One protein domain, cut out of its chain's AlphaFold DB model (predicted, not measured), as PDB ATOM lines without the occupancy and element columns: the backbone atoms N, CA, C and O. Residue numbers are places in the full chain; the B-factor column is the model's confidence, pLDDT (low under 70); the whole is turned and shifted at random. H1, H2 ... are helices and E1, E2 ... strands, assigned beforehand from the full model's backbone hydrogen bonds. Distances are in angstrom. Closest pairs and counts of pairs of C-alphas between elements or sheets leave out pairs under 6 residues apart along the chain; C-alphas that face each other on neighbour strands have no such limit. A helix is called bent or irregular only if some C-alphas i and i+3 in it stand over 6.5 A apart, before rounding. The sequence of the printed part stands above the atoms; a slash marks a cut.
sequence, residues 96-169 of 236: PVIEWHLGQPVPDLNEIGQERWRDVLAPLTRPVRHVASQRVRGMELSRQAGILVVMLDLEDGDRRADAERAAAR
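What this domain is: This is residues 96 to 169 of the 236 residues of an uncharacterized protein of Solirubrobacterales bacterium (UniProt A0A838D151). A small compact body sits at one end of a long helix, H3, whose last part, residues 157 to 169 with 157 to 168 in H3, sticks out of it as a free arm. In the body, H2 folds side by side with the first part of H3 as a helical hairpin and lies between H3 and a small two-stranded hairpin, E1 and E2, while the short H1 lies to one side, near E2, H2 and H3. The printed part has 74 residues, with two named strands and three named helices in the order E1, E2, H1, H2, H3; the sheet is E1 - E2, antiparallel, and the class is mostly helix. The whole is only just loose, close to compact, with a radius of gyration of the C-alphas of 13.7 A, and elongated, spanning 46 by 27 by 17 A.

Where its parts are: Strand E1 holds residues 97 to 101 and is 10.6 A long from first to last C-alpha, beginning with C-alpha 97 at (331.423, 301.943, 235.871). Strand E2, residues 104 to 107, is 9.4 A long. Helix H1, residues 114 to 121, is 11.0 A long and irregular: C-alphas 115 and 118 are 7.1 A apart. Helix H2, residues 126 to 134, is 12.6 A long and begins with C-alpha 126 at (335.645, 315.289, 226.787). Helix H3, residues 139 to 168, is 43.0 A long and ends with C-alpha 168 at (350.628, 322.613, 207.750).

How they stand to each other: E1 and E2 form an antiparallel hairpin, at 147 degrees between their directions; N 98 and O 106, at 2.9 A, and N 106 and O 99, at 2.8 A, are within hydrogen-bond range. The closest C-alphas of E2 and H2 are those of Val 106 and Ala 132, 5.6 A apart. H2 and H3 touch and form a helical hairpin, with a shallow tilt of 12 degrees, opposite ways; their closest C-alphas, of Ser 133 and Ala 145, are 5.2 A apart. H3 touches H2 with residues 142 to 153 alone. H1 and H3 only just touch, with 3 pairs of C-alphas within 8 A, the closest those of Arg 118 and Leu 148 at 7.2 A; H3 does so with residues 145 to 149 alone. They run the same way at a steep tilt of 41 degrees. H1 and H2 are close but not clearly touching, with the C-alphas of Leu 121 and Arg 129 closest at 6.0 A. E1 and E2 are each apart from H3, and E1 is apart from H1. Every O i to N i+4 pair is within hydrogen-bond range in H2 and H3; in H1, 2 of 4 are.

The domain as a whole: The two C-alphas farthest apart are those of Gly 138 and Arg 169, 46.6 A. Without the free residues 157 to 169, the body of 61 residues spans 28 by 25 by 17 A. The printed part has no cut. The links E1 to E2, H1 to H2 and H2 to H3 are tight, and the link E2 to H1 is short. The mean pLDDT of the printed part is 94.9, and no printed residue is under 70.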
ATOM      1  N   PRO A  96     335.548 300.289 237.898       95.12
ATOM      2  CA  PRO A  96     334.107 300.358 238.149       95.12
ATOM      3  C   PRO A  96     333.425 301.419 237.273       95.12
ATOM      4  O   PRO A  96     333.977 302.501 237.050       95.12
ATOM      5  N   VAL A  97     332.218 301.112 236.791       95.44
ATOM      6  CA  VAL A  97     331.423 301.943 235.871       95.44
ATOM      7  C   VAL A  97     330.087 302.307 236.527       95.44
ATOM      8  O   VAL A  97     329.412 301.436 237.066       95.44
ATOM      9  N   ILE A  98     329.701 303.588 236.475       94.19
ATOM     10  CA  ILE A  98     328.414 304.083 237.007       94.19
ATOM     11  C   ILE A  98     327.297 303.905 235.976       94.19
ATOM     12  O   ILE A  98     326.204 303.443 236.289       94.19
ATOM     13  N   GLU A  99     327.553 304.367 234.754       94.62
ATOM     14  CA  GLU A  99     326.590 304.420 233.658       94.62
ATOM     15  C   GLU A  99     327.330 304.467 232.317       94.62
ATOM     16  O   GLU A  99     328.541 304.685 232.264       94.62
ATOM     17  N   TRP A 100     326.595 304.311 231.221       94.69
ATOM     18  CA  TRP A 100     327.114 304.501 229.870       94.69
ATOM     19  C   TRP A 100     326.638 305.845 229.313       94.69
ATOM     20  O   TRP A 100     325.447 306.154 229.341       94.69
ATOM     21  N   HIS A 101     327.556 306.651 228.778       94.25
ATOM     22  CA  HIS A 101     327.259 307.959 228.194       94.25
ATOM     23  C   HIS A 101     327.872 308.071 226.797       94.25
ATOM     24  O   HIS A 101     329.080 307.920 226.626       94.25
ATOM     25  N   LEU A 102     327.036 308.330 225.783       91.88
ATOM     26  CA  LEU A 102     327.447 308.402 224.368       91.88
ATOM     27  C   LEU A 102     328.197 307.142 223.884       91.88
ATOM     28  O   LEU A 102     329.139 307.235 223.100       91.88
ATOM     29  N   GLY A 103     327.798 305.967 224.380       91.31
ATOM     30  CA  GLY A 103     328.442 304.691 224.052       91.31
ATOM     31  C   GLY A 103     329.812 304.476 224.705       91.31
ATOM     32  O   GLY A 103     330.526 303.566 224.303       91.31
ATOM     33  N   GLN A 104     330.198 305.294 225.692       93.31
ATOM     34  CA  GLN A 104     331.418 305.108 226.486       93.31
ATOM     35  C   GLN A 104     331.080 304.886 227.969       93.31
ATOM     36  O   GLN A 104     330.124 305.491 228.464       93.31
ATOM     37  N   PRO A 105     331.862 304.072 228.698       96.06
ATOM     38  CA  PRO A 105     331.654 303.867 230.127       96.06
ATOM     39  C   PRO A 105     332.035 305.126 230.919       96.06
ATOM     40  O   PRO A 105     333.090 305.727 230.697       96.06
ATOM     41  N   VAL A 106     331.182 305.524 231.863       97.38
ATOM     42  CA  VAL A 106     331.456 306.590 232.834       97.38
ATOM     43  C   VAL A 106     332.074 305.949 234.085       97.38
ATOM     44  O   VAL A 106     331.359 305.267 234.823       97.38
ATOM     45  N   PRO A 107     333.378 306.141 234.352       97.25
ATOM     46  CA  PRO A 107     334.051 305.518 235.490       97.25
ATOM     47  C   PRO A 107     333.540 306.061 236.832       97.25
ATOM     48  O   PRO A 107     333.346 307.273 236.971       97.25
ATOM     49  N   ASP A 108     333.405 305.195 237.843       97.81
ATOM     50  CA  ASP A 108     333.138 305.640 239.215       97.81
ATOM     51  C   ASP A 108     334.417 306.112 239.906       97.81
ATOM     52  O   ASP A 108     335.153 305.360 240.549       97.81
ATOM     53  N   LEU A 109     334.679 307.411 239.793       97.94
ATOM     54  CA  LEU A 109     335.835 308.055 240.413       97.94
ATOM     55  C   LEU A 109     335.813 308.019 241.953       97.94
ATOM     56  O   LEU A 109     336.845 308.280 242.564       97.94
ATOM     57  N   ASN A 110     334.680 307.703 242.594       98.00
ATOM     58  CA  ASN A 110     334.622 307.544 244.052       98.00
ATOM     59  C   ASN A 110     335.225 306.214 244.519       98.00
ATOM     60  O   ASN A 110     335.682 306.122 245.658       98.00
ATOM     61  N   GLU A 111     335.212 305.197 243.657       97.50
ATOM     62  CA  GLU A 111     335.754 303.865 243.942       97.50
ATOM     63  C   GLU A 111     337.187 303.692 243.417       97.50
ATOM     64  O   GLU A 111     337.940 302.839 243.890       97.50
ATOM     65  N   ILE A 112     337.594 304.522 242.456       97.38
ATOM     66  CA  ILE A 112     338.943 304.526 241.889       97.38
ATOM     67  C   ILE A 112     339.843 305.450 242.719       97.38
ATOM     68  O   ILE A 112     339.521 306.619 242.928       97.38
ATOM     69  N   GLY A 113     341.011 304.954 243.137       97.31
ATOM     70  CA  GLY A 113     342.037 305.777 243.788       97.31
ATOM     71  C   GLY A 113     342.467 306.967 242.917       97.31
ATOM     72  O   GLY A 113     342.599 306.843 241.696       97.31
ATOM     73  N   GLN A 114     342.674 308.134 243.534       97.69
ATOM     74  CA  GLN A 114     342.952 309.399 242.831       97.69
ATOM     75  C   GLN A 114     344.177 309.318 241.915       97.69
ATOM     76  O   GLN A 114     344.208 309.925 240.846       97.69
ATOM     77  N   GLU A 115     345.170 308.524 242.306       98.00
ATOM     78  CA  GLU A 115     346.381 308.260 241.538       98.00
ATOM     79  C   GLU A 115     346.103 307.607 240.176       98.00
ATOM     80  O   GLU A 115     346.889 307.782 239.249       98.00
ATOM     81  N   ARG A 116     344.965 306.916 240.025       97.94
ATOM     82  CA  ARG A 116     344.548 306.252 238.781       97.94
ATOM     83  C   ARG A 116     343.548 307.060 237.957       97.94
ATOM     84  O   ARG A 116     343.261 306.679 236.823       97.94
ATOM     85  N   TRP A 117     343.012 308.167 238.478       98.06
ATOM     86  CA  TRP A 117     342.000 308.961 237.768       98.06
ATOM     87  C   TRP A 117     342.483 309.416 236.398       98.06
ATOM     88  O   TRP A 117     341.733 309.365 235.427       98.06
ATOM     89  N   ARG A 118     343.749 309.835 236.303       98.25
ATOM     90  CA  ARG A 118     344.327 310.301 235.043       98.25
ATOM     91  C   ARG A 118     344.334 309.200 233.988       98.25
ATOM     92  O   ARG A 118     343.886 309.449 232.875       98.25
ATOM     93  N   ASP A 119     344.791 308.005 234.347       97.44
ATOM     94  CA  ASP A 119     344.902 306.873 233.421       97.44
ATOM     95  C   ASP A 119     343.531 306.418 232.911       97.44
ATOM     96  O   ASP A 119     343.390 306.059 231.743       97.44
ATOM     97  N   VAL A 120     342.509 306.480 233.770       97.62
ATOM     98  CA  VAL A 120     341.135 306.094 233.425       97.62
ATOM     99  C   VAL A 120     340.427 307.174 232.596       97.62
ATOM    100  O   VAL A 120     339.716 306.849 231.649       97.62
ATOM    101  N   LEU A 121     340.627 308.458 232.909       97.69
ATOM    102  CA  LEU A 121     339.952 309.570 232.226       97.69
ATOM    103  C   LEU A 121     340.614 309.970 230.898       97.69
ATOM    104  O   LEU A 121     339.916 310.431 229.996       97.69
ATOM    105  N   ALA A 122     341.935 309.811 230.761       97.31
ATOM    106  CA  ALA A 122     342.687 310.197 229.563       97.31
ATOM    107  C   ALA A 122     342.170 309.589 228.238       97.31
ATOM    108  O   ALA A 122     342.097 310.334 227.257       97.31
ATOM    109  N   PRO A 123     341.800 308.294 228.153       96.12
ATOM    110  CA  PRO A 123     341.282 307.716 226.910       96.12
ATOM    111  C   PRO A 123     339.832 308.121 226.588       96.12
ATOM    112  O   PRO A 123     339.386 307.923 225.459       96.12
ATOM    113  N   LEU A 124     339.084 308.678 227.547       95.81
ATOM    114  CA  LEU A 124     337.670 309.014 227.366       95.81
ATOM    115  C   LEU A 124     337.487 310.323 226.595       95.81
ATOM    116  O   LEU A 124     338.347 311.212 226.586       95.81
ATOM    117  N   THR A 125     336.322 310.486 225.970       95.62
ATOM    118  CA  THR A 125     335.966 311.757 225.328       95.62
ATOM    119  C   THR A 125     335.699 312.852 226.361       95.62
ATOM    120  O   THR A 125     335.330 312.596 227.509       95.62
ATOM    121  N   ARG A 126     335.859 314.111 225.938       96.56
ATOM    122  CA  ARG A 126     335.645 315.289 226.787       96.56
ATOM    123  C   ARG A 126     334.271 315.316 227.489       96.56
ATOM    124  O   ARG A 126     334.254 315.563 228.694       96.56
ATOM    125  N   PRO A 127     333.129 315.051 226.817       96.81
ATOM    126  CA  PRO A 127     331.828 315.041 227.491       96.81
ATOM    127  C   PRO A 127     331.758 314.005 228.618       96.81
ATOM    128  O   PRO A 127     331.314 314.319 229.717       96.81
ATOM    129  N   VAL A 128     332.277 312.799 228.374       97.69
ATOM    130  CA  VAL A 128     332.262 311.685 229.335       97.69
ATOM    131  C   VAL A 128     333.149 311.990 230.542       97.69
ATOM    132  O   VAL A 128     332.731 311.771 231.677       97.69
ATOM    133  N   ARG A 129     334.328 312.593 230.327       98.00
ATOM    134  CA  ARG A 129     335.191 313.089 231.414       98.00
ATOM    135  C   ARG A 129     334.471 314.089 232.316       98.00
ATOM    136  O   ARG A 129     334.549 313.982 233.540       98.00
ATOM    137  N   HIS A 130     333.764 315.052 231.723       97.81
ATOM    138  CA  HIS A 130     333.002 316.038 232.487       97.81
ATOM    139  C   HIS A 130     331.899 315.380 233.316       97.81
ATOM    140  O   HIS A 130     331.810 315.668 234.510       97.81
ATOM    141  N   VAL A 131     331.123 314.465 232.723       97.75
ATOM    142  CA  VAL A 131     330.083 313.717 233.444       97.75
ATOM    143  C   VAL A 131     330.694 312.947 234.615       97.75
ATOM    144  O   VAL A 131     330.236 313.118 235.741       97.75
ATOM    145  N   ALA A 132     331.780 312.196 234.396       97.69
ATOM    146  CA  ALA A 132     332.466 311.462 235.463       97.69
ATOM    147  C   ALA A 132     332.905 312.381 236.619       97.69
ATOM    148  O   ALA A 132     332.642 312.089 237.784       97.69
ATOM    149  N   SER A 133     333.503 313.540 236.314       97.94
ATOM    150  CA  SER A 133     333.972 314.484 237.343       97.94
ATOM    151  C   SER A 133     332.846 315.107 238.182       97.94
ATOM    152  O   SER A 133     333.039 315.408 239.362       97.94
ATOM    153  N   GLN A 134     331.652 315.274 237.600       97.56
ATOM    154  CA  GLN A 134     330.480 315.824 238.288       97.56
ATOM    155  C   GLN A 134     329.836 314.825 239.259       97.56
ATOM    156  O   GLN A 134     329.104 315.236 240.156       97.56
ATOM    157  N   ARG A 135     330.104 313.522 239.103       97.19
ATOM    158  CA  ARG A 135     329.558 312.457 239.965       97.19
ATOM    159  C   ARG A 135     330.429 312.157 241.192       97.19
ATOM    160  O   ARG A 135     330.046 311.343 242.033       97.19
ATOM    161  N   VAL A 136     331.582 312.814 241.323       97.88
ATOM    162  CA  VAL A 136     332.458 312.685 242.494       97.88
ATOM    163  C   VAL A 136     331.786 313.291 243.725       97.88
ATOM    164  O   VAL A 136     331.349 314.443 243.719       97.88
ATOM    165  N   ARG A 137     331.723 312.521 244.810       96.88
ATOM    166  CA  ARG A 137     331.161 312.937 246.093       96.88
ATOM    167  C   ARG A 137     332.191 313.751 246.870       96.88
ATOM    168  O   ARG A 137     333.332 313.342 247.050       96.88
ATOM    169  N   GLY A 138     331.747 314.889 247.395       97.19
ATOM    170  CA  GLY A 138     332.587 315.808 248.158       97.19
ATOM    171  C   GLY A 138     333.147 316.935 247.292       97.19
ATOM    172  O   GLY A 138     333.710 316.718 246.223       97.19
ATOM    173  N   MET A 139     332.991 318.164 247.783       96.88
ATOM    174  CA  MET A 139     333.300 319.378 247.024       96.88
ATOM    175  C   MET A 139     334.777 319.467 246.616       96.88
ATOM    176  O   MET A 139     335.077 319.838 245.486       96.88
ATOM    177  N   GLU A 140     335.698 319.101 247.511       97.38
ATOM    178  CA  GLU A 140     337.138 319.183 247.233       97.38
ATOM    179  C   GLU A 140     337.591 318.122 246.219       97.38
ATOM    180  O   GLU A 140     338.326 318.435 245.287       97.38
ATOM    181  N   LEU A 141     337.086 316.890 246.330       96.44
ATOM    182  CA  LEU A 141     337.386 315.823 245.371       96.44
ATOM    183  C   LEU A 141     336.797 316.123 243.990       96.44
ATOM    184  O   LEU A 141     337.479 315.962 242.980       96.44
ATOM    185  N   SER A 142     335.563 316.630 243.937       97.19
ATOM    186  CA  SER A 142     334.942 317.066 242.683       97.19
ATOM    187  C   SER A 142     335.728 318.210 242.035       97.19
ATOM    188  O   SER A 142     335.974 318.192 240.829       97.19
ATOM    189  N   ARG A 143     336.228 319.165 242.833       97.69
ATOM    190  CA  ARG A 143     337.117 320.227 242.348       97.69
ATOM    191  C   ARG A 143     338.412 319.663 241.761       97.69
ATOM    192  O   ARG A 143     338.813 320.090 240.681       97.69
ATOM    193  N   GLN A 144     339.056 318.719 242.442       97.94
ATOM    194  CA  GLN A 144     340.289 318.082 241.967       97.94
ATOM    195  C   GLN A 144     340.065 317.301 240.666       97.94
ATOM    196  O   GLN A 144     340.841 317.458 239.722       97.94
ATOM    197  N   ALA A 145     338.969 316.542 240.570       97.94
ATOM    198  CA  ALA A 145     338.576 315.857 239.341       97.94
ATOM    199  C   ALA A 145     338.329 316.857 238.200       97.94
ATOM    200  O   ALA A 145     338.827 316.672 237.093       97.94
ATOM    201  N   GLY A 146     337.629 317.960 238.481       97.69
ATOM    202  CA  GLY A 146     337.405 319.037 237.518       97.69
ATOM    203  C   GLY A 146     338.706 319.667 237.010       97.69
ATOM    204  O   GLY A 146     338.861 319.862 235.806       97.69
ATOM    205  N   ILE A 147     339.672 319.929 237.900       98.25
ATOM    206  CA  ILE A 147     341.002 320.437 237.522       98.25
ATOM    207  C   ILE A 147     341.720 319.437 236.608       98.25
ATOM    208  O   ILE A 147     342.260 319.838 235.578       98.25
ATOM    209  N   LEU A 148     341.697 318.145 236.944       98.12
ATOM    210  CA  LEU A 148     342.311 317.103 236.123       98.12
ATOM    211  C   LEU A 148     341.699 317.040 234.716       98.12
ATOM    212  O   LEU A 148     342.445 316.975 233.740       98.12
ATOM    213  N   VAL A 149     340.369 317.113 234.595       98.06
ATOM    214  CA  VAL A 149     339.684 317.140 233.290       98.06
ATOM    215  C   VAL A 149     340.113 318.354 232.465       98.06
ATOM    216  O   VAL A 149     340.433 318.202 231.288       98.06
ATOM    217  N   VAL A 150     340.203 319.539 233.079       98.06
ATOM    218  CA  VAL A 150     340.689 320.749 232.394       98.06
ATOM    219  C   VAL A 150     342.134 320.583 231.920       98.06
ATOM    220  O   VAL A 150     342.444 320.965 230.794       98.06
ATOM    221  N   MET A 151     343.019 319.989 232.730       98.25
ATOM    222  CA  MET A 151     344.401 319.721 232.310       98.25
ATOM    223  C   MET A 151     344.461 318.761 231.114       98.25
ATOM    224  O   MET A 151     345.178 319.036 230.154       98.25
ATOM    225  N   LEU A 152     343.672 317.682 231.123       97.62
ATOM    226  CA  LEU A 152     343.599 316.740 229.999       97.62
ATOM    227  C   LEU A 152     343.060 317.402 228.719       97.62
ATOM    228  O   LEU A 152     343.567 317.144 227.629       97.62
ATOM    229  N   ASP A 153     342.067 318.285 228.838       95.88
ATOM    230  CA  ASP A 153     341.514 319.029 227.701       95.88
ATOM    231  C   ASP A 153     342.538 319.996 227.081       95.88
ATOM    232  O   ASP A 153     342.569 320.162 225.857       95.88
ATOM    233  N   LEU A 154     343.385 320.624 227.906       95.94
ATOM    234  CA  LEU A 154     344.490 321.462 227.432       95.94
ATOM    235  C   LEU A 154     345.533 320.623 226.679       95.94
ATOM    236  O   LEU A 154     345.911 320.987 225.567       95.94
ATOM    237  N   GLU A 155     345.923 319.466 227.221       95.44
ATOM    238  CA  GLU A 155     346.856 318.538 226.564       95.44
ATOM    239  C   GLU A 155     346.314 317.992 225.230       95.44
ATOM    240  O   GLU A 155     347.063 317.815 224.267       95.44
ATOM    241  N   ASP A 156     345.007 317.718 225.141       91.94
ATOM    242  CA  ASP A 156     344.342 317.356 223.883       91.94
ATOM    243  C   ASP A 156     344.376 318.502 222.867       91.94
ATOM    244  O   ASP A 156     344.563 318.275 221.667       91.94
ATOM    245  N   GLY A 157     344.184 319.736 223.342       89.38
ATOM    246  CA  GLY A 157     344.288 320.950 222.539       89.38
ATOM    247  C   GLY A 157     345.686 321.130 221.954       89.38
ATOM    248  O   GLY A 157     345.813 321.354 220.749       89.38
ATOM    249  N   ASP A 158     346.721 320.950 222.773       92.44
ATOM    250  CA  ASP A 158     348.119 321.032 222.347       92.44
ATOM    251  C   ASP A 158     348.458 319.947 221.323       92.44
ATOM    252  O   ASP A 158     348.986 320.255 220.254       92.44
ATOM    253  N   ARG A 159     348.054 318.693 221.575       88.56
ATOM    254  CA  ARG A 159     348.228 317.593 220.611       88.56
ATOM    255  C   ARG A 159     347.542 317.876 219.279       88.56
ATOM    256  O   ARG A 159     348.108 317.590 218.222       88.56
ATOM    257  N   ARG A 160     346.336 318.451 219.302       86.25
ATOM    258  CA  ARG A 160     345.616 318.839 218.080       86.25
ATOM    259  C   ARG A 160     346.332 319.971 217.349       86.25
ATOM    260  O   ARG A 160     346.522 319.873 216.140       86.25
ATOM    261  N   ALA A 161     346.782 320.997 218.066       87.75
ATOM    262  CA  ALA A 161     347.530 322.107 217.486       87.75
ATOM    263  C   ALA A 161     348.873 321.646 216.889       87.75
ATOM    264  O   ALA A 161     349.272 322.123 215.829       87.75
ATOM    265  N   ASP A 162     349.559 320.700 217.529       88.44
ATOM    266  CA  ASP A 162     350.783 320.089 217.007       88.44
ATOM    267  C   ASP A 162     350.519 319.252 215.757       88.44
ATOM    268  O   ASP A 162     351.259 319.374 214.780       88.44
ATOM    269  N   ALA A 163     349.442 318.464 215.742       84.88
ATOM    270  CA  ALA A 163     349.019 317.726 214.555       84.88
ATOM    271  C   ALA A 163     348.678 318.673 213.391       84.88
ATOM    272  O   ALA A 163     349.099 318.439 212.256       84.88
ATOM    273  N   GLU A 164     347.988 319.780 213.665       86.62
ATOM    274  CA  GLU A 164     347.683 320.818 212.676       86.62
ATOM    275  C   GLU A 164     348.951 321.509 212.159       86.62
ATOM    276  O   GLU A 164     349.118 321.661 210.948       86.62
ATOM    277  N   ARG A 165     349.893 321.875 213.039       86.00
ATOM    278  CA  ARG A 165     351.196 322.441 212.643       86.00
ATOM    279  C   ARG A 165     352.017 321.453 211.820       86.00
ATOM    280  O   ARG A 165     352.646 321.856 210.840       86.00
ATOM    281  N   ALA A 166     352.013 320.175 212.191       84.50
ATOM    282  CA  ALA A 166     352.692 319.120 211.450       84.50
ATOM    283  C   ALA A 166     352.078 318.930 210.055       84.50
ATOM    284  O   ALA A 166     352.821 318.816 209.082       84.50
ATOM    285  N   ALA A 167     350.746 318.975 209.941       83.69
ATOM    286  CA  ALA A 167     350.034 318.914 208.665       83.69
ATOM    287  C   ALA A 167     350.246 320.172 207.802       83.69
ATOM    288  O   ALA A 167     350.318 320.080 206.576       83.69
ATOM    289  N   ALA A 168     350.372 321.345 208.428       81.81
ATOM    290  CA  ALA A 168     350.628 322.613 207.750       81.81
ATOM    291  C   ALA A 168     352.091 322.779 207.305       81.81
ATOM    292  O   ALA A 168     352.379 323.594 206.425       81.81
ATOM    293  N   ARG A 169     353.031 322.025 207.892       77.38
ATOM    294  CA  ARG A 169     354.436 322.060 207.485       77.38
ATOM    295  C   ARG A 169     354.542 321.476 206.072       77.38
ATOM    296  O   ARG A 169     354.227 320.300 205.891       77.38
TER     297      ARG A 169